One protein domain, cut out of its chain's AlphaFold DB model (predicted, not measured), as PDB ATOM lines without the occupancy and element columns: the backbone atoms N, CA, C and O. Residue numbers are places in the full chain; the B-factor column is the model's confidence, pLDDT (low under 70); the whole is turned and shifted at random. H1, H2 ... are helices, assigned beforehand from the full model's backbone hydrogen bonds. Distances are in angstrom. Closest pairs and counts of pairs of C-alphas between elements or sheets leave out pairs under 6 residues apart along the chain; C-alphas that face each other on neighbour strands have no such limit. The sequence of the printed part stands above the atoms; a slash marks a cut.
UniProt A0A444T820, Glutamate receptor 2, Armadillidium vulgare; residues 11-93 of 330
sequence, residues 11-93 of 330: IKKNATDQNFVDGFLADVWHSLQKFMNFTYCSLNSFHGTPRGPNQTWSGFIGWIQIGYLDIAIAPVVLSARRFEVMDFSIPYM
ATOM      1  N   ILE A  11     191.657 103.684 138.650       67.75
ATOM      2  CA  ILE A  11     192.997 103.581 139.244       67.75
ATOM      3  C   ILE A  11     193.493 102.160 138.994       67.75
ATOM      4  O   ILE A  11     192.911 101.214 139.550       67.75
ATOM      5  N   LYS A  12     194.539 102.002 138.172       63.69
ATOM      6  CA  LYS A  12     195.219 100.713 137.977       63.69
ATOM      7  C   LYS A  12     196.145 100.450 139.167       63.69
ATOM      8  O   LYS A  12     196.857 101.339 139.619       63.69
ATOM      9  N   LYS A  13     196.106  99.229 139.711       52.94
ATOM     10  CA  LYS A  13     197.057  98.787 140.741       52.94
ATOM     11  C   LYS A  13     198.297  98.245 140.028       52.94
ATOM     12  O   LYS A  13     198.266  97.101 139.599       52.94
ATOM     13  N   ASN A  14     199.351  99.044 139.906       48.38
ATOM     14  CA  ASN A  14     200.707  98.525 139.719       48.38
ATOM     15  C   ASN A  14     201.538  98.960 140.929       48.38
ATOM     16  O   ASN A  14     201.425 100.100 141.370       48.38
ATOM     17  N   ALA A  15     202.274  98.019 141.523       45.66
ATOM     18  CA  ALA A  15     202.854  98.146 142.862       45.66
ATOM     19  C   ALA A  15     204.209  98.877 142.908       45.66
ATOM     20  O   ALA A  15     204.775  99.012 143.987       45.66
ATOM     21  N   THR A  16     204.730  99.347 141.774       51.94
ATOM     22  CA  THR A  16     206.100  99.882 141.687       51.94
ATOM     23  C   THR A  16     206.223 101.259 141.044       51.94
ATOM     24  O   THR A  16     207.278 101.858 141.177       51.94
ATOM     25  N   ASP A  17     205.156 101.817 140.466       49.09
ATOM     26  CA  ASP A  17     205.139 103.202 139.982       49.09
ATOM     27  C   ASP A  17     203.829 103.879 140.387       49.09
ATOM     28  O   ASP A  17     202.753 103.279 140.368       49.09
ATOM     29  N   GLN A  18     203.933 105.137 140.804       46.19
ATOM     30  CA  GLN A  18     202.863 105.972 141.345       46.19
ATOM     31  C   GLN A  18     201.533 105.828 140.575       46.19
ATOM     32  O   GLN A  18     201.417 106.288 139.448       46.19
ATOM     33  N   ASN A  19     200.520 105.221 141.212       53.56
ATOM     34  CA  ASN A  19     199.081 105.335 140.912       53.56
ATOM     35  C   ASN A  19     198.730 105.748 139.464       53.56
ATOM     36  O   ASN A  19     198.254 106.862 139.238       53.56
ATOM     37  N   PHE A  20     198.928 104.852 138.494       61.53
ATOM     38  CA  PHE A  20     198.557 105.112 137.100       61.53
ATOM     39  C   PHE A  20     197.028 105.274 136.985       61.53
ATOM     40  O   PHE A  20     196.258 104.322 137.188       61.53
ATOM     41  N   VAL A  21     196.587 106.507 136.724       68.69
ATOM     42  CA  VAL A  21     195.182 106.863 136.497       68.69
ATOM     43  C   VAL A  21     194.872 106.612 135.025       68.69
ATOM     44  O   VAL A  21     195.624 107.019 134.154       68.69
ATOM     45  N   ASP A  22     193.780 105.911 134.757       72.69
ATOM     46  CA  ASP A  22     193.330 105.509 133.426       72.69
ATOM     47  C   ASP A  22     191.868 105.939 133.221       72.69
ATOM     48  O   ASP A  22     191.129 106.148 134.187       72.69
ATOM     49  N   GLY A  23     191.420 106.033 131.974       78.19
ATOM     50  CA  GLY A  23     190.066 106.437 131.603       78.19
ATOM     51  C   GLY A  23     190.005 107.804 130.932       78.19
ATOM     52  O   GLY A  23     190.978 108.550 130.895       78.19
ATOM     53  N   PHE A  24     188.815 108.145 130.435       82.94
ATOM     54  CA  PHE A  24     188.619 109.289 129.539       82.94
ATOM     55  C   PHE A  24     189.226 110.603 130.059       82.94
ATOM     56  O   PHE A  24     189.859 111.341 129.310       82.94
ATOM     57  N   LEU A  25     189.050 110.911 131.349       82.56
ATOM     58  CA  LEU A  25     189.576 112.153 131.917       82.56
ATOM     59  C   LEU A  25     191.095 112.119 132.132       82.56
ATOM     60  O   LEU A  25     191.726 113.174 132.103       82.56
ATOM     61  N   ALA A  26     191.678 110.936 132.332       84.19
ATOM     62  CA  ALA A  26     193.126 110.774 132.399       84.19
ATOM     63  C   ALA A  26     193.760 111.004 131.020       84.19
ATOM     64  O   ALA A  26     194.734 111.744 130.918       84.19
ATOM     65  N   ASP A  27     193.153 110.471 129.957       86.75
ATOM     66  CA  ASP A  27     193.625 110.663 128.579       86.75
ATOM     67  C   ASP A  27     193.603 112.145 128.174       86.75
ATOM     68  O   ASP A  27     194.569 112.667 127.606       86.75
ATOM     69  N   VAL A  28     192.527 112.855 128.530       86.88
ATOM     70  CA  VAL A  28     192.426 114.310 128.340       86.88
ATOM     71  C   VAL A  28     193.522 115.037 129.125       86.88
ATOM     72  O   VAL A  28     194.175 115.926 128.580       86.88
ATOM     73  N   TRP A  29     193.774 114.649 130.378       87.56
ATOM     74  CA  TRP A  29     194.817 115.269 131.192       87.56
ATOM     75  C   TRP A  29     196.222 115.053 130.632       87.56
ATOM     76  O   TRP A  29     196.989 116.007 130.537       87.56
ATOM     77  N   HIS A  30     196.554 113.836 130.208       87.44
ATOM     78  CA  HIS A  30     197.844 113.532 129.588       87.44
ATOM     79  C   HIS A  30     198.035 114.276 128.262       87.44
ATOM     80  O   HIS A  30     199.135 114.749 127.968       87.44
ATOM     81  N   SER A  31     196.962 114.447 127.488       90.44
ATOM     82  CA  SER A  31     196.988 115.258 126.267       90.44
ATOM     83  C   SER A  31     197.296 116.725 126.578       90.44
ATOM     84  O   SER A  31     198.161 117.325 125.940       90.44
ATOM     85  N   LEU A  32     196.655 117.285 127.610       88.56
ATOM     86  CA  LEU A  32     196.919 118.643 128.096       88.56
ATOM     87  C   LEU A  32     198.347 118.790 128.631       88.56
ATOM     88  O   LEU A  32     199.022 119.767 128.313       88.56
ATOM     89  N   GLN A  33     198.826 117.807 129.394       87.94
ATOM     90  CA  GLN A  33     200.190 117.762 129.915       87.94
ATOM     91  C   GLN A  33     201.221 117.845 128.792       87.94
ATOM     92  O   GLN A  33     202.149 118.647 128.874       87.94
ATOM     93  N   LYS A  34     201.038 117.060 127.726       91.56
ATOM     94  CA  LYS A  34     201.930 117.069 126.563       91.56
ATOM     95  C   LYS A  34     201.857 118.388 125.793       91.56
ATOM     96  O   LYS A  34     202.888 118.884 125.356       91.56
ATOM     97  N   PHE A  35     200.659 118.945 125.630       94.12
ATOM     98  CA  PHE A  35     200.454 120.186 124.882       94.12
ATOM     99  C   PHE A  35     201.044 121.411 125.595       94.12
ATOM    100  O   PHE A  35     201.613 122.283 124.946       94.12
ATOM    101  N   MET A  36     200.940 121.471 126.926       91.56
ATOM    102  CA  MET A  36     201.366 122.628 127.729       91.56
ATOM    103  C   MET A  36     202.684 122.416 128.483       91.56
ATOM    104  O   MET A  36     203.165 123.335 129.138       91.56
ATOM    105  N   ASN A  37     203.268 121.220 128.387       92.06
ATOM    106  CA  ASN A  37     204.551 120.843 128.976       92.06
ATOM    107  C   ASN A  37     204.667 121.155 130.484       92.06
ATOM    108  O   ASN A  37     205.597 121.832 130.923       92.06
ATOM    109  N   PHE A  38     203.710 120.669 131.282       87.62
ATOM    110  CA  PHE A  38     203.725 120.812 132.744       87.62
ATOM    111  C   PHE A  38     203.938 119.474 133.465       87.62
ATOM    112  O   PHE A  38     203.720 118.392 132.917       87.62
ATOM    113  N   THR A  39     204.331 119.548 134.736       86.62
ATOM    114  CA  THR A  39     204.434 118.406 135.656       86.62
ATOM    115  C   THR A  39     203.343 118.483 136.716       86.62
ATOM    116  O   THR A  39     202.960 119.581 137.115       86.62
ATOM    117  N   TYR A  40     202.858 117.344 137.209       82.88
ATOM    118  CA  TYR A  40     201.815 117.312 138.237       82.88
ATOM    119  C   TYR A  40     202.041 116.184 139.248       82.88
ATOM    120  O   TYR A  40     202.670 115.174 138.939       82.88
ATOM    121  N   CYS A  41     201.468 116.342 140.441       81.50
ATOM    122  CA  CYS A  41     201.297 115.269 141.418       81.50
ATOM    123  C   CYS A  41     199.801 115.005 141.603       81.50
ATOM    124  O   CYS A  41     199.007 115.941 141.687       81.50
ATOM    125  N   SER A  42     199.401 113.736 141.651       78.31
ATOM    126  CA  SER A  42     197.996 113.364 141.805       78.31
ATOM    127  C   SER A  42     197.643 113.105 143.269       78.31
ATOM    128  O   SER A  42     198.347 112.402 143.994       78.31
ATOM    129  N   LEU A  43     196.508 113.654 143.702       81.00
ATOM    130  CA  LEU A  43     195.912 113.389 145.007       81.00
ATOM    131  C   LEU A  43     194.517 112.804 144.810       81.00
ATOM    132  O   LEU A  43     193.738 113.278 143.985       81.00
ATOM    133  N   ASN A  44     194.178 111.783 145.593       77.12
ATOM    134  CA  ASN A  44     192.855 111.173 145.541       77.12
ATOM    135  C   ASN A  44     191.941 111.756 146.620       77.12
ATOM    136  O   ASN A  44     192.289 111.756 147.801       77.12
ATOM    137  N   SER A  45     190.737 112.169 146.230       79.25
ATOM    138  CA  SER A  45     189.720 112.689 147.146       79.25
ATOM    139  C   SER A  45     188.312 112.439 146.611       79.25
ATOM    140  O   SER A  45     188.133 112.145 145.435       79.25
ATOM    141  N   PHE A  46     187.302 112.558 147.467       77.44
ATOM    142  CA  PHE A  46     185.897 112.568 147.049       77.44
ATOM    143  C   PHE A  46     185.476 113.976 146.608       77.44
ATOM    144  O   PHE A  46     186.187 114.945 146.862       77.44
ATOM    145  N   HIS A  47     184.306 114.100 145.968       80.69
ATOM    146  CA  HIS A  47     183.862 115.373 145.385       80.69
ATOM    147  C   HIS A  47     183.821 116.505 146.405       80.69
ATOM    148  O   HIS A  47     184.451 117.538 146.225       80.69
ATOM    149  N   GLY A  48     183.118 116.279 147.505       81.19
ATOM    150  CA  GLY A  48     182.915 117.298 148.513       81.19
ATOM    151  C   GLY A  48     181.464 117.715 148.609       81.19
ATOM    152  O   GLY A  48     180.761 117.892 147.609       81.19
ATOM    153  N   THR A  49     181.030 117.865 149.848       79.56
ATOM    154  CA  THR A  49     179.732 118.403 150.236       79.56
ATOM    155  C   THR A  49     179.928 119.646 151.098       79.56
ATOM    156  O   THR A  49     180.930 119.732 151.826       79.56
ATOM    157  N   PRO A  50     178.990 120.607 151.030       82.31
ATOM    158  CA  PRO A  50     179.062 121.808 151.840       82.31
ATOM    159  C   PRO A  50     178.795 121.455 153.308       82.31
ATOM    160  O   PRO A  50     177.839 120.738 153.643       82.31
ATOM    161  N   ARG A  51     179.664 121.964 154.176       80.00
ATOM    162  CA  ARG A  51     179.656 121.836 155.630       80.00
ATOM    163  C   ARG A  51     179.099 123.119 156.240       80.00
ATOM    164  O   ARG A  51     179.747 124.164 156.222       80.00
ATOM    165  N   GLY A  52     177.909 122.996 156.823       69.81
ATOM    166  CA  GLY A  52     177.277 124.067 157.591       69.81
ATOM    167  C   GLY A  52     176.955 125.331 156.776       69.81
ATOM    168  O   GLY A  52     177.016 125.314 155.547       69.81
ATOM    169  N   PRO A  53     176.572 126.423 157.460       67.75
ATOM    170  CA  PRO A  53     176.213 127.692 156.825       67.75
ATOM    171  C   PRO A  53     177.428 128.504 156.346       67.75
ATOM    172  O   PRO A  53     177.282 129.355 155.478       67.75
ATOM    173  N   ASN A  54     178.632 128.211 156.847       71.38
ATOM    174  CA  ASN A  54     179.843 129.008 156.604       71.38
ATOM    175  C   ASN A  54     180.483 128.778 155.219       71.38
ATOM    176  O   ASN A  54     181.670 129.031 155.050       71.38
ATOM    177  N   GLN A  55     179.739 128.227 154.250       75.31
ATOM    178  CA  GLN A  55     180.212 127.897 152.893       75.31
ATOM    179  C   GLN A  55     181.510 127.069 152.840       75.31
ATOM    180  O   GLN A  55     182.216 127.069 151.835       75.31
ATOM    181  N   THR A  56     181.851 126.344 153.907       86.38
ATOM    182  CA  THR A  56     183.032 125.474 153.910       86.38
ATOM    183  C   THR A  56     182.727 124.176 153.180       86.38
ATOM    184  O   THR A  56     181.625 123.642 153.303       86.38
ATOM    185  N   TRP A  57     183.689 123.632 152.441       88.38
ATOM    186  CA  TRP A  57     183.511 122.382 151.706       88.38
ATOM    187  C   TRP A  57     184.422 121.269 152.216       88.38
ATOM    188  O   TRP A  57     185.478 121.483 152.804       88.38
ATOM    189  N   SER A  58     183.972 120.037 152.009       87.81
ATOM    190  CA  SER A  58     184.787 118.832 152.174       87.81
ATOM    191  C   SER A  58     185.343 118.356 150.826       87.81
ATOM    192  O   SER A  58     185.045 118.954 149.795       87.81
ATOM    193  N   GLY A  59     186.125 117.273 150.816       87.56
ATOM    194  CA  GLY A  59     186.635 116.668 149.579       87.56
ATOM    195  C   GLY A  59     187.593 117.582 148.811       87.56
ATOM    196  O   GLY A  59     188.156 118.516 149.385       87.56
ATOM    197  N   PHE A  60     187.772 117.332 147.512       86.69
ATOM    198  CA  PHE A  60     188.646 118.178 146.694       86.69
ATOM    199  C   PHE A  60     188.100 119.602 146.532       86.69
ATOM    200  O   PHE A  60     188.897 120.516 146.366       86.69
ATOM    201  N   ILE A  61     186.777 119.819 146.616       88.56
ATOM    202  CA  ILE A  61     186.209 121.178 146.560       88.56
ATOM    203  C   ILE A  61     186.718 121.999 147.751       88.56
ATOM    204  O   ILE A  61     187.143 123.135 147.578       88.56
ATOM    205  N   GLY A  62     186.750 121.402 148.947       90.25
ATOM    206  CA  GLY A  62     187.347 122.037 150.122       90.25
ATOM    207  C   GLY A  62     188.846 122.295 149.964       90.25
ATOM    208  O   GLY A  62     189.331 123.329 150.406       90.25
ATOM    209  N   TRP A  63     189.578 121.388 149.311       90.81
ATOM    210  CA  TRP A  63     191.011 121.566 149.047       90.81
ATOM    211  C   TRP A  63     191.302 122.690 148.051       90.81
ATOM    212  O   TRP A  63     192.244 123.443 148.276       90.81
ATOM    213  N   ILE A  64     190.479 122.845 147.010       90.69
ATOM    214  CA  ILE A  64     190.551 124.000 146.102       90.69
ATOM    215  C   ILE A  64     190.239 125.286 146.871       90.69
ATOM    216  O   ILE A  64     190.990 126.251 146.778       90.69
ATOM    217  N   GLN A  65     189.180 125.284 147.689       89.75
ATOM    218  CA  GLN A  65     188.746 126.460 148.447       89.75
ATOM    219  C   GLN A  65     189.849 127.025 149.362       89.75
ATOM    220  O   GLN A  65     189.947 128.239 149.517       89.75
ATOM    221  N   ILE A  66     190.672 126.162 149.966       90.69
ATOM    222  CA  ILE A  66     191.775 126.568 150.856       90.69
ATOM    223  C   ILE A  66     193.128 126.720 150.138       90.69
ATOM    224  O   ILE A  66     194.132 126.959 150.802       90.69
ATOM    225  N   GLY A  67     193.179 126.552 148.811       88.88
ATOM    226  CA  GLY A  67     194.411 126.658 148.019       88.88
ATOM    227  C   GLY A  67     195.386 125.483 148.171       88.88
ATOM    228  O   GLY A  67     196.560 125.623 147.854       88.88
ATOM    229  N   TYR A  68     194.927 124.330 148.667       89.56
ATOM    230  CA  TYR A  68     195.747 123.116 148.792       89.56
ATOM    231  C   TYR A  68     195.805 122.291 147.494       89.56
ATOM    232  O   TYR A  68     196.706 121.475 147.317       89.56
ATOM    233  N   LEU A  69     194.831 122.466 146.596       88.44
ATOM    234  CA  LEU A  69     194.766 121.782 145.305       88.44
ATOM    235  C   LEU A  69     194.598 122.807 144.180       88.44
ATOM    236  O   LEU A  69     193.626 123.557 144.194       88.44
ATOM    237  N   ASP A  70     195.491 122.777 143.189       85.25
ATOM    238  CA  ASP A  70     195.455 123.722 142.063       85.25
ATOM    239  C   ASP A  70     194.352 123.384 141.051       85.25
ATOM    240  O   ASP A  70     193.632 124.257 140.569       85.25
ATOM    241  N   ILE A  71     194.226 122.100 140.696       86.62
ATOM    242  CA  ILE A  71     193.300 121.617 139.666       86.62
ATOM    243  C   ILE A  71     192.663 120.311 140.134       86.62
ATOM    244  O   ILE A  71     193.351 119.372 140.538       86.62
ATOM    245  N   ALA A  72     191.337 120.223 140.022       86.00
ATOM    246  CA  ALA A  72     190.610 118.968 140.155       86.00
ATOM    247  C   ALA A  72     190.108 118.494 138.793       86.00
ATOM    248  O   ALA A  72     189.431 119.225 138.069       86.00
ATOM    249  N   ILE A  73     190.386 117.231 138.487       83.44
ATOM    250  CA  ILE A  73     189.879 116.553 137.298       83.44
ATOM    251  C   ILE A  73     188.946 115.466 137.783       83.44
ATOM    252  O   ILE A  73     189.371 114.462 138.349       83.44
ATOM    253  N   ALA A  74     187.656 115.695 137.600       81.00
ATOM    254  CA  ALA A  74     186.620 114.760 137.988       81.00
ATOM    255  C   ALA A  74     185.350 115.027 137.167       81.00
ATOM    256  O   ALA A  74     185.139 116.146 136.692       81.00
ATOM    257  N   PRO A  75     184.467 114.028 137.015       77.31
ATOM    258  CA  PRO A  75     183.130 114.247 136.484       77.31
ATOM    259  C   PRO A  75     182.282 114.974 137.541       77.31
ATOM    260  O   PRO A  75     181.643 114.364 138.403       77.31
ATOM    261  N   VAL A  76     182.305 116.307 137.496       79.44
ATOM    262  CA  VAL A  76     181.630 117.185 138.459       79.44
ATOM    263  C   VAL A  76     180.430 117.850 137.803       79.44
ATOM    264  O   VAL A  76     180.554 118.533 136.793       79.44
ATOM    265  N   VAL A  77     179.251 117.682 138.402       79.06
ATOM    266  CA  VAL A  77     178.064 118.443 138.002       79.06
ATOM    267  C   VAL A  77     178.211 119.891 138.475       79.06
ATOM    268  O   VAL A  77     178.470 120.132 139.663       79.06
ATOM    269  N   LEU A  78     178.036 120.831 137.544       77.88
ATOM    270  CA  LEU A  78     177.986 122.264 137.820       77.88
ATOM    271  C   LEU A  78     176.803 122.605 138.726       77.88
ATOM    272  O   LEU A  78     175.682 122.159 138.494       77.88
ATOM    273  N   SER A  79     177.048 123.429 139.738       75.38
ATOM    274  CA  SER A  79     176.019 123.948 140.639       75.38
ATOM    275  C   SER A  79     176.412 125.351 141.083       75.38
ATOM    276  O   SER A  79     177.598 125.611 141.287       75.38
ATOM    277  N   ALA A  80     175.432 126.242 141.260       78.62
ATOM    278  CA  ALA A  80     175.662 127.628 141.677       78.62
ATOM    279  C   ALA A  80     176.524 127.714 142.949       78.62
ATOM    280  O   ALA A  80     177.477 128.478 143.005       78.62
ATOM    281  N   ARG A  81     176.281 126.825 143.917       77.88
ATOM    282  CA  ARG A  81     177.042 126.783 145.175       77.88
ATOM    283  C   ARG A  81     178.497 126.360 145.010       77.88
ATOM    284  O   ARG A  81     179.324 126.675 145.854       77.88
ATOM    285  N   ARG A  82     178.810 125.593 143.963       81.50
ATOM    286  CA  ARG A  82     180.198 125.219 143.662       81.50
ATOM    287  C   ARG A  82     180.920 126.349 142.943       81.50
ATOM    288  O   ARG A  82     182.083 126.570 143.237       81.50
ATOM    289  N   PHE A  83     180.213 127.087 142.084       84.12
ATOM    290  CA  PHE A  83     180.737 128.300 141.447       84.12
ATOM    291  C   PHE A  83     181.117 129.398 142.451       84.12
ATOM    292  O   PHE A  83     181.969 130.221 142.149       84.12
ATOM    293  N   GLU A  84     180.521 129.415 143.646       84.56
ATOM    294  CA  GLU A  84     180.896 130.363 144.709       84.56
ATOM    295  C   GLU A  84     182.304 130.111 145.282       84.56
ATOM    296  O   GLU A  84     182.908 131.029 145.830       84.56
ATOM    297  N   VAL A  85     182.832 128.883 145.170       84.75
ATOM    298  CA  VAL A  85     184.101 128.477 145.810       84.75
ATOM    299  C   VAL A  85     185.173 127.992 144.835       84.75
ATOM    300  O   VAL A  85     186.335 127.889 145.219       84.75
ATOM    301  N   MET A  86     184.802 127.670 143.596       85.25
ATOM    302  CA  MET A  86     185.720 127.252 142.542       85.25
ATOM    303  C   MET A  86     185.177 127.634 141.167       85.25
ATOM    304  O   MET A  86     183.968 127.602 140.934       85.25
ATOM    305  N   ASP A  87     186.078 127.915 140.235       84.81
ATOM    306  CA  ASP A  87     185.712 128.111 138.837       84.81
ATOM    307  C   ASP A  87     185.614 126.772 138.099       84.81
ATOM    308  O   ASP A  87     186.140 125.744 138.538       84.81
ATOM    309  N   PHE A  88     184.934 126.788 136.956       82.38
ATOM    310  CA  PHE A  88     184.783 125.626 136.091       82.38
ATOM    311  C   PHE A  88     185.139 125.960 134.652       82.38
ATOM    312  O   PHE A  88     184.965 127.089 134.189       82.38
ATOM    313  N   SER A  89     185.568 124.933 133.932       83.56
ATOM    314  CA  SER A  89     185.738 124.984 132.492       83.56
ATOM    315  C   SER A  89     184.412 124.866 131.751       83.56
ATOM    316  O   SER A  89     183.358 124.599 132.336       83.56
ATOM    317  N   ILE A  90     184.473 125.031 130.429       81.19
ATOM    318  CA  ILE A  90     183.315 124.814 129.565       81.19
ATOM    319  C   ILE A  90     182.870 123.340 129.676       81.19
ATOM    320  O   ILE A  90     183.724 122.445 129.621       81.19
ATOM    321  N   PRO A  91     181.554 123.063 129.805       76.38
ATOM    322  CA  PRO A  91     181.001 121.717 129.683       76.38
ATOM    323  C   PRO A  91     181.584 120.954 128.505       76.38
ATOM    324  O   PRO A  91     181.500 121.418 127.372       76.38
ATOM    325  N   TYR A  92     182.034 119.727 128.743       74.56
ATOM    326  CA  TYR A  92     182.376 118.809 127.658       74.56
ATOM    327  C   TYR A  92     181.317 117.708 127.448       74.56
ATOM    328  O   TYR A  92     181.321 117.047 126.415       74.56
ATOM    329  N   MET A  93     180.379 117.508 128.392       75.25
ATOM    330  CA  MET A  93     179.262 116.551 128.273       75.25
ATOM    331  C   MET A  93     177.996 117.033 128.997       75.25
ATOM    332  O   MET A  93     178.060 117.744 130.001       75.25
TER     333      MET A  93
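AT A GLANCE: This is residues 11 to 93 of the 330 residues of the protein "Glutamate receptor 2" of Armadillidium vulgare (UniProt A0A444T820). Little regular structure: mostly loops, with H1, the longest helix, off at one end and the short helices H2 and H3 in a loop-wound part at the other. Residues 31 to 37, of which 31 to 36 belong to H1, stick out free. The printed part has 83 residues, 24 of them in three named helices, H1, H2, H3 along the chain, and no named strand; the class is all helix. It is only just loose, close to compact, with a radius of gyration of the C-alphas of 14.3 A and spans of 43 by 29 by 21 A.

HOW THE PARTS SIT: H1, residues 24 to 36, is apart from H2, residues 59 to 65, and from H3, residues 80 to 83. H2 and H3 are close but not clearly touching; their closest C-alphas, of Ile 61 and Arg 82, are 7.8 A apart. Residues 50 to 51 pair antiparallel with residues 56 to 57. In H1 and H2 every O i to N i+4 pair is within hydrogen-bond range; H3 is too short for such a pair.

IN THESE COORDINATES: H1 measures 18.5 A from C-alpha 24 at (188.619, 109.289, 129.539) to C-alpha 36; H2 measures 10.1 A and H3 5.1 A, ending at C-alpha 83 (180.737, 128.300, 141.447).

THE WHOLE: The C-alphas farthest apart, of Thr 16 and Pro 53, are 43.5 A apart. The printed part has no cut. Both links are long, 22 and 14 residues. The pLDDT is under 70 at residues 11 to 21 and 52 to 53.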